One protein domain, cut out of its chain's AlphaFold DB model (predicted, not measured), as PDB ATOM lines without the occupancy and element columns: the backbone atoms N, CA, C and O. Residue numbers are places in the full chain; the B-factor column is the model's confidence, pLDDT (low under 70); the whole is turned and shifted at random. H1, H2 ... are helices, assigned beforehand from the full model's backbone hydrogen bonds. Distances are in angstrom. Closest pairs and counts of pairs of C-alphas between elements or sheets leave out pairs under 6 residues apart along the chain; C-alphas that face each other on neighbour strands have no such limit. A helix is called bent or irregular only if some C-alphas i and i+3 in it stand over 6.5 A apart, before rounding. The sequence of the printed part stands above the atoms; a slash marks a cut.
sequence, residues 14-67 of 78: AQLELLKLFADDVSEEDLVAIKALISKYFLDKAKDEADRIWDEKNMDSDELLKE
ATOM      1  N   ALA A  14     -17.014  -8.209 -25.020       86.50
ATOM      2  CA  ALA A  14     -16.412  -9.077 -24.007       86.50
ATOM      3  C   ALA A  14     -16.377  -8.405 -22.626       86.50
ATOM      4  O   ALA A  14     -16.650  -9.045 -21.616       86.50
ATOM      5  N   GLN A  15     -16.089  -7.102 -22.583       87.19
ATOM      6  CA  GLN A  15     -16.114  -6.322 -21.347       87.19
ATOM      7  C   GLN A  15     -17.534  -6.229 -20.767       87.19
ATOM      8  O   GLN A  15     -17.703  -6.355 -19.560       87.19
ATOM      9  N   LEU A  16     -18.556  -6.069 -21.615       90.19
ATOM     10  CA  LEU A  16     -19.958  -6.045 -21.185       90.19
ATOM     11  C   LEU A  16     -20.440  -7.404 -20.660       90.19
ATOM     12  O   LEU A  16     -21.139  -7.445 -19.653       90.19
ATOM     13  N   GLU A  17     -20.068  -8.509 -21.307       87.12
ATOM     14  CA  GLU A  17     -20.416  -9.857 -20.833       87.12
ATOM     15  C   GLU A  17     -19.747 -10.184 -19.492       87.12
ATOM     16  O   GLU A  17     -20.393 -10.747 -18.611       87.12
ATOM     17  N   LEU A  18     -18.496  -9.758 -19.283       86.19
ATOM     18  CA  LEU A  18     -17.842  -9.871 -17.975       86.19
ATOM     19  C   LEU A  18     -18.596  -9.080 -16.900       86.19
ATOM     20  O   LEU A  18     -18.841  -9.606 -15.822       86.19
ATOM     21  N   LEU A  19     -19.024  -7.849 -17.195       86.44
ATOM     22  CA  LEU A  19     -19.814  -7.058 -16.244       86.44
ATOM     23  C   LEU A  19     -21.158  -7.709 -15.904       86.44
ATOM     24  O   LEU A  19     -21.580  -7.639 -14.756       86.44
ATOM     25  N   LYS A  20     -21.824  -8.354 -16.870       86.25
ATOM     26  CA  LYS A  20     -23.055  -9.117 -16.610       86.25
ATOM     27  C   LYS A  20     -22.793 -10.347 -15.744       86.25
ATOM     28  O   LYS A  20     -23.605 -10.649 -14.880       86.25
ATOM     29  N   LEU A  21     -21.675 -11.040 -15.964       81.56
ATOM     30  CA  LEU A  21     -21.273 -12.195 -15.158       81.56
ATOM     31  C   LEU A  21     -21.017 -11.806 -13.694       81.56
ATOM     32  O   LEU A  21     -21.368 -12.559 -12.794       81.56
ATOM     33  N   PHE A  22     -20.446 -10.621 -13.464       80.81
ATOM     34  CA  PHE A  22     -20.196 -10.061 -12.130       80.81
ATOM     35  C   PHE A  22     -21.358  -9.217 -11.585       80.81
ATOM     36  O   PHE A  22     -21.173  -8.494 -10.610       80.81
ATOM     37  N   ALA A  23     -22.529  -9.237 -12.230       78.12
ATOM     38  CA  ALA A  23     -23.690  -8.490 -11.753       78.12
ATOM     39  C   ALA A  23     -24.334  -9.134 -10.512       78.12
ATOM     40  O   ALA A  23     -25.037  -8.444  -9.774       78.12
ATOM     41  N   ASP A  24     -24.090 -10.428 -10.290       74.75
ATOM     42  CA  ASP A  24     -24.366 -11.094  -9.016       74.75
ATOM     43  C   ASP A  24     -23.278 -10.762  -7.983       74.75
ATOM     44  O   ASP A  24     -22.171 -10.359  -8.339       74.75
ATOM     45  N   ASP A  25     -23.591 -10.938  -6.696       78.62
ATOM     46  CA  ASP A  25     -22.654 -10.735  -5.581       78.62
ATOM     47  C   ASP A  25     -21.562 -11.821  -5.600       78.62
ATOM     48  O   ASP A  25     -21.627 -12.837  -4.905       78.62
ATOM     49  N   VAL A  26     -20.591 -11.650  -6.497       81.62
ATOM     50  CA  VAL A  26     -19.428 -12.523  -6.640       81.62
ATOM     51  C   VAL A  26     -18.463 -12.206  -5.511       81.62
ATOM     52  O   VAL A  26     -18.031 -11.065  -5.344       81.62
ATOM     53  N   SER A  27     -18.095 -13.230  -4.744       88.88
ATOM     54  CA  SER A  27     -17.114 -13.069  -3.679       88.88
ATOM     55  C   SER A  27     -15.756 -12.630  -4.248       88.88
ATOM     56  O   SER A  27     -15.387 -12.978  -5.371       88.88
ATOM     57  N   GLU A  28     -14.962 -11.902  -3.462       87.50
ATOM     58  CA  GLU A  28     -13.591 -11.535  -3.855       87.50
ATOM     59  C   GLU A  28     -12.737 -12.770  -4.209       87.50
ATOM     60  O   GLU A  28     -11.901 -12.719  -5.112       87.50
ATOM     61  N   GLU A  29     -12.969 -13.903  -3.536       91.94
ATOM     62  CA  GLU A  29     -12.290 -15.171  -3.820       91.94
ATOM     63  C   GLU A  29     -12.631 -15.696  -5.222       91.94
ATOM     64  O   GLU A  29     -11.732 -16.024  -6.004       91.94
ATOM     65  N   ASP A  30     -13.915 -15.693  -5.577       88.94
ATOM     66  CA  ASP A  30     -14.380 -16.121  -6.895       88.94
ATOM     67  C   ASP A  30     -13.909 -15.165  -7.997       88.94
ATOM     68  O   ASP A  30     -13.505 -15.604  -9.076       88.94
ATOM     69  N   LEU A  31     -13.874 -13.856  -7.728       87.75
ATOM     70  CA  LEU A  31     -13.348 -12.867  -8.668       87.75
ATOM     71  C   LEU A  31     -11.865 -13.126  -8.983       87.75
ATOM     72  O   LEU A  31     -11.445 -13.088 -10.148       87.75
ATOM     73  N   VAL A  32     -11.067 -13.438  -7.957       91.12
ATOM     74  CA  VAL A  32      -9.659 -13.827  -8.115       91.12
ATOM     75  C   VAL A  32      -9.538 -15.129  -8.911       91.12
ATOM     76  O   VAL A  32      -8.710 -15.204  -9.826       91.12
ATOM     77  N   ALA A  33     -10.377 -16.128  -8.628       92.69
ATOM     78  CA  ALA A  33     -10.388 -17.394  -9.358       92.69
ATOM     79  C   ALA A  33     -10.728 -17.197 -10.846       92.69
ATOM     80  O   ALA A  33     -10.024 -17.706 -11.721       92.69
ATOM     81  N   ILE A  34     -11.740 -16.386 -11.157       89.75
ATOM     82  CA  ILE A  34     -12.144 -16.067 -12.533       89.75
ATOM     83  C   ILE A  34     -11.013 -15.344 -13.276       89.75
ATOM     84  O   ILE A  34     -10.678 -15.701 -14.411       89.75
ATOM     85  N   LYS A  35     -10.344 -14.380 -12.633       88.75
ATOM     86  CA  LYS A  35      -9.172 -13.706 -13.212       88.75
ATOM     87  C   LYS A  35      -8.036 -14.687 -13.513       88.75
ATOM     88  O   LYS A  35      -7.385 -14.571 -14.559       88.75
ATOM     89  N   ALA A  36      -7.793 -15.650 -12.627       94.38
ATOM     90  CA  ALA A  36      -6.788 -16.686 -12.837       94.38
ATOM     91  C   ALA A  36      -7.144 -17.597 -14.025       94.38
ATOM     92  O   ALA A  36      -6.273 -17.878 -14.849       94.38
ATOM     93  N   LEU A  37      -8.417 -17.985 -14.171       94.94
ATOM     94  CA  LEU A  37      -8.898 -18.783 -15.306       94.94
ATOM     95  C   LEU A  37      -8.686 -18.067 -16.645       94.94
ATOM     96  O   LEU A  37      -8.130 -18.650 -17.577       94.94
ATOM     97  N   ILE A  38      -9.054 -16.783 -16.728       93.38
ATOM     98  CA  ILE A  38      -8.851 -15.971 -17.936       93.38
ATOM     99  C   ILE A  38      -7.354 -15.846 -18.254       93.38
ATOM    100  O   ILE A  38      -6.938 -16.034 -19.397       93.38
ATOM    101  N   SER A  39      -6.528 -15.574 -17.239       95.00
ATOM    102  CA  SER A  39      -5.074 -15.437 -17.408       95.00
ATOM    103  C   SER A  39      -4.437 -16.732 -17.910       95.00
ATOM    104  O   SER A  39      -3.598 -16.703 -18.811       95.00
ATOM    105  N   LYS A  40      -4.867 -17.877 -17.367       97.44
ATOM    106  CA  LYS A  40      -4.409 -19.198 -17.797       97.44
ATOM    107  C   LYS A  40      -4.759 -19.469 -19.259       97.44
ATOM    108  O   LYS A  40      -3.891 -19.906 -20.002       97.44
ATOM    109  N   TYR A  41      -5.984 -19.159 -19.683       96.19
ATOM    110  CA  TYR A  41      -6.401 -19.345 -21.073       96.19
ATOM    111  C   TYR A  41      -5.519 -18.563 -22.060       96.19
ATOM    112  O   TYR A  41      -5.066 -19.113 -23.064       96.19
ATOM    113  N   PHE A  42      -5.224 -17.293 -21.765       95.56
ATOM    114  CA  PHE A  42      -4.346 -16.496 -22.623       95.56
ATOM    115  C   PHE A  42      -2.892 -16.962 -22.589       95.56
ATOM    116  O   PHE A  42      -2.229 -16.918 -23.621       95.56
ATOM    117  N   LEU A  43      -2.402 -17.422 -21.434       97.19
ATOM    118  CA  LEU A  43      -1.066 -18.001 -21.322       97.19
ATOM    119  C   LEU A  43      -0.930 -19.262 -22.177       97.19
ATOM    120  O   LEU A  43       0.050 -19.391 -22.902       97.19
ATOM    121  N   ASP A  44      -1.898 -20.172 -22.093       97.44
ATOM    122  CA  ASP A  44      -1.874 -21.425 -22.848       97.44
ATOM    123  C   ASP A  44      -1.947 -21.125 -24.359       97.44
ATOM    124  O   ASP A  44      -1.091 -21.576 -25.111       97.44
ATOM    125  N   LYS A  45      -2.821 -20.204 -24.789       96.50
ATOM    126  CA  LYS A  45      -2.867 -19.746 -26.189       96.50
ATOM    127  C   LYS A  45      -1.557 -19.098 -26.663       96.50
ATOM    128  O   LYS A  45      -1.164 -19.269 -27.814       96.50
ATOM    129  N   ALA A  46      -0.899 -18.317 -25.806       95.94
ATOM    130  CA  ALA A  46       0.372 -17.679 -26.140       95.94
ATOM    131  C   ALA A  46       1.515 -18.696 -26.268       95.94
ATOM    132  O   ALA A  46       2.395 -18.504 -27.102       95.94
ATOM    133  N   LYS A  47       1.498 -19.764 -25.461       95.19
ATOM    134  CA  LYS A  47       2.444 -20.878 -25.586       95.19
ATOM    135  C   LYS A  47       2.241 -21.626 -26.893       95.19
ATOM    136  O   LYS A  47       3.205 -21.769 -27.628       95.19
ATOM    137  N   ASP A  48       1.002 -21.990 -27.214       96.25
ATOM    138  CA  ASP A  48       0.693 -22.707 -28.454       96.25
ATOM    139  C   ASP A  48       1.164 -21.921 -29.691       96.25
ATOM    140  O   ASP A  48       1.730 -22.481 -30.627       96.25
ATOM    141  N   GLU A  49       0.975 -20.598 -29.687       94.69
ATOM    142  CA  GLU A  49       1.461 -19.734 -30.766       94.69
ATOM    143  C   GLU A  49       2.996 -19.626 -30.784       94.69
ATOM    144  O   GLU A  49       3.601 -19.599 -31.854       94.69
ATOM    145  N   ALA A  50       3.646 -19.581 -29.617       92.06
ATOM    146  CA  ALA A  50       5.103 -19.568 -29.529       92.06
ATOM    147  C   ALA A  50       5.712 -20.869 -30.070       92.06
ATOM    148  O   ALA A  50       6.653 -20.802 -30.860       92.06
ATOM    149  N   ASP A  51       5.143 -22.017 -29.698       90.81
ATOM    150  CA  ASP A  51       5.547 -23.337 -30.186       90.81
ATOM    151  C   ASP A  51       5.360 -23.424 -31.706       90.81
ATOM    152  O   ASP A  51       6.274 -23.810 -32.434       90.81
ATOM    153  N   ARG A  52       4.227 -22.933 -32.226       93.56
ATOM    154  CA  ARG A  52       3.984 -22.865 -33.671       93.56
ATOM    155  C   ARG A  52       5.035 -22.039 -34.409       93.56
ATOM    156  O   ARG A  52       5.553 -22.475 -35.434       93.56
ATOM    157  N   ILE A  53       5.349 -20.843 -33.910       91.81
ATOM    158  CA  ILE A  53       6.362 -19.966 -34.518       91.81
ATOM    159  C   ILE A  53       7.748 -20.616 -34.454       91.81
ATOM    160  O   ILE A  53       8.544 -20.440 -35.380       91.81
ATOM    161  N   TRP A  54       8.046 -21.335 -33.370       87.19
ATOM    162  CA  TRP A  54       9.295 -22.070 -33.193       87.19
ATOM    163  C   TRP A  54       9.460 -23.148 -34.271       87.19
ATOM    164  O   TRP A  54      10.494 -23.192 -34.947       87.19
ATOM    165  N   ASP A  55       8.410 -23.942 -34.487       88.06
ATOM    166  CA  ASP A  55       8.362 -25.000 -35.496       88.06
ATOM    167  C   ASP A  55       8.416 -24.436 -36.924       88.06
ATOM    168  O   ASP A  55       9.225 -24.874 -37.741       88.06
ATOM    169  N   GLU A  56       7.614 -23.410 -37.234       90.19
ATOM    170  CA  GLU A  56       7.580 -22.779 -38.565       90.19
ATOM    171  C   GLU A  56       8.934 -22.179 -38.963       90.19
ATOM    172  O   GLU A  56       9.308 -22.177 -40.139       90.19
ATOM    173  N   LYS A  57       9.689 -21.674 -37.983       86.19
ATOM    174  CA  LYS A  57      11.015 -21.096 -38.206       86.19
ATOM    175  C   LYS A  57      12.142 -22.128 -38.173       86.19
ATOM    176  O   LYS A  57      13.291 -21.715 -38.318       86.19
ATOM    177  N   ASN A  58      11.836 -23.422 -38.007       81.06
ATOM    178  CA  ASN A  58      12.817 -24.492 -37.786       81.06
ATOM    179  C   ASN A  58      13.888 -24.066 -36.774       81.06
ATOM    180  O   ASN A  58      15.086 -24.215 -37.021       81.06
ATOM    181  N   MET A  59      13.467 -23.446 -35.668       75.25
ATOM    182  CA  MET A  59      14.404 -22.946 -34.671       75.25
ATOM    183  C   MET A  59      15.132 -24.124 -34.017       75.25
ATOM    184  O   MET A  59      14.578 -24.833 -33.176       75.25
ATOM    185  N   ASP A  60      16.393 -24.332 -34.396       77.69
ATOM    186  CA  ASP A  60      17.249 -25.324 -33.761       77.69
ATOM    187  C   ASP A  60      17.782 -24.773 -32.435       77.69
ATOM    188  O   ASP A  60      18.538 -23.797 -32.377       77.69
ATOM    189  N   SER A  61      17.381 -25.419 -31.341       75.31
ATOM    190  CA  SER A  61      17.851 -25.072 -30.000       75.31
ATOM    191  C   SER A  61      19.369 -25.228 -29.880       75.31
ATOM    192  O   SER A  61      20.013 -24.422 -29.206       75.31
ATOM    193  N   ASP A  62      19.955 -26.208 -30.571       69.50
ATOM    194  CA  ASP A  62      21.395 -26.451 -30.527       69.50
ATOM    195  C   ASP A  62      22.179 -25.370 -31.282       69.50
ATOM    196  O   ASP A  62      23.288 -25.016 -30.873       69.50
ATOM    197  N   GLU A  63      21.623 -24.809 -32.356       69.88
ATOM    198  CA  GLU A  63      22.199 -23.672 -33.083       69.88
ATOM    199  C   GLU A  63      22.120 -22.375 -32.263       69.88
ATOM    200  O   GLU A  63      23.125 -21.675 -32.106       69.88
ATOM    201  N   LEU A  64      20.972 -22.100 -31.635       72.38
ATOM    202  CA  LEU A  64      20.787 -20.923 -30.775       72.38
ATOM    203  C   LEU A  64      21.707 -20.932 -29.545       72.38
ATOM    204  O   LEU A  64      22.179 -19.879 -29.117       72.38
ATOM    205  N   LEU A  65      21.985 -22.108 -28.976       71.19
ATOM    206  CA  LEU A  65      22.916 -22.257 -27.853       71.19
ATOM    207  C   LEU A  65      24.385 -22.095 -28.275       71.19
ATOM    208  O   LEU A  65      25.218 -21.691 -27.458       71.19
ATOM    209  N   LYS A  66      24.713 -22.394 -29.540       71.19
ATOM    210  CA  LYS A  66      26.055 -22.193 -30.114       71.19
ATOM    211  C   LYS A  66      26.323 -20.737 -30.475       71.19
ATOM    212  O   LYS A  66      27.490 -20.334 -30.460       71.19
ATOM    213  N   GLU A  67      25.296 -19.928 -30.739       66.31
ATOM    214  CA  GLU A  67      25.448 -18.475 -30.817       66.31
ATOM    215  C   GLU A  67      25.879 -17.935 -29.443       66.31
ATOM    216  O   GLU A  67      25.075 -17.710 -28.539       66.31
TER     217      GLU A  67
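Overview. This is residues 14 to 67 of the 78 residues of an uncharacterized protein of Flavilitoribacter nigricans DSM 23189 = NBRC 102662 (UniProt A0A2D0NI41). One long helix, H2, makes the rod of this model, with a short helix off each end: H1 comes before it, set to the side of its first part and reached by a loop that folds back, and H3 comes after it, turned aside beyond its far end. Neither short helix packs on the long one, and the outline is a rod with spans of 55 by 20 by 12 A along its three main axes. The printed part has 54 residues, with three named helices in the order H1, H2, H3 and no named strand. The class is all helix, with 43 of the 54 printed residues in the helices. The whole is extended, with a radius of gyration of the C-alphas of 18.6 A.

Along the chain. The printed part begins with H1, residues 14 to 21, Ala 14 to Leu 21. Its first C-alpha is at (-16.412, -9.077, -24.007) and its last at (-21.273, -12.195, -15.158), 10.6 A apart. Residues 22 to 27 then lead to H2, residues 28 to 56, Glu 28 to Glu 56. H2 is the longest helix, with 29 residues, and measures 42.2 A from first to last C-alpha. C-alpha 28 stands at (-13.591, -11.535, -3.855) and C-alpha 56 at (7.580, -22.779, -38.565). Along H2, then, x rises and z falls, while along H1 x falls and z rises. Residues 57 to 60 follow, and then H3, residues 61 to 66, Ser 61 to Lys 66, which is 8.7 A from first to last C-alpha. C-alpha 66, the last of H3, is at (26.055, -22.193, -30.114). No helix is bent or irregular.

Arrangement. H1 touches no helix. H1 and H2 are apart, although they follow each other in the chain: no C-alpha of the one is within 8 A of the other. The centre of H1 is at (-19.360, -8.693, -19.170) and that of H2 at (-3.253, -18.426, -20.962). The link between H1 and H2 has 6 residues and is short, but not tight. H2 and H3 are also apart by the same test, and their link of 4 residues is tight. The centre of H3 is at (21.867, -23.428, -30.392). H1 and H3 are apart too, and there is no hairpin. In the backbone, every O i to N i+4 pair is within hydrogen-bond range in H1, H2 and H3.

Size, cuts and confidence. The two C-alphas farthest apart in the domain are those of Asp 24, in the link between H1 and H2, and Lys 66, in H3, at 55.8 A. The first and last printed C-alphas, those of Ala 14 and Glu 67, are 43.4 A apart. Much of the domain stands free, with no C-alpha 8 or more residues away along the chain within 10 A: residues 14 to 21, which belong to H1; residues 23 to 29; residues 32 to 50, which belong to H2; residues 52 to 58, of which 52 to 56 belong to H2; and residues 60 to 67, of which 61 to 66 belong to H3. The printed part runs from residue 14 to residue 67 of a full chain of 78 residues and has no cut. No link is long. The mean pLDDT of the printed part is 86.7, with 86 for H1, 93 for H2 and 72 for H3. The model's confidence is low, under 70, at residues 62 to 63 and at residue 67.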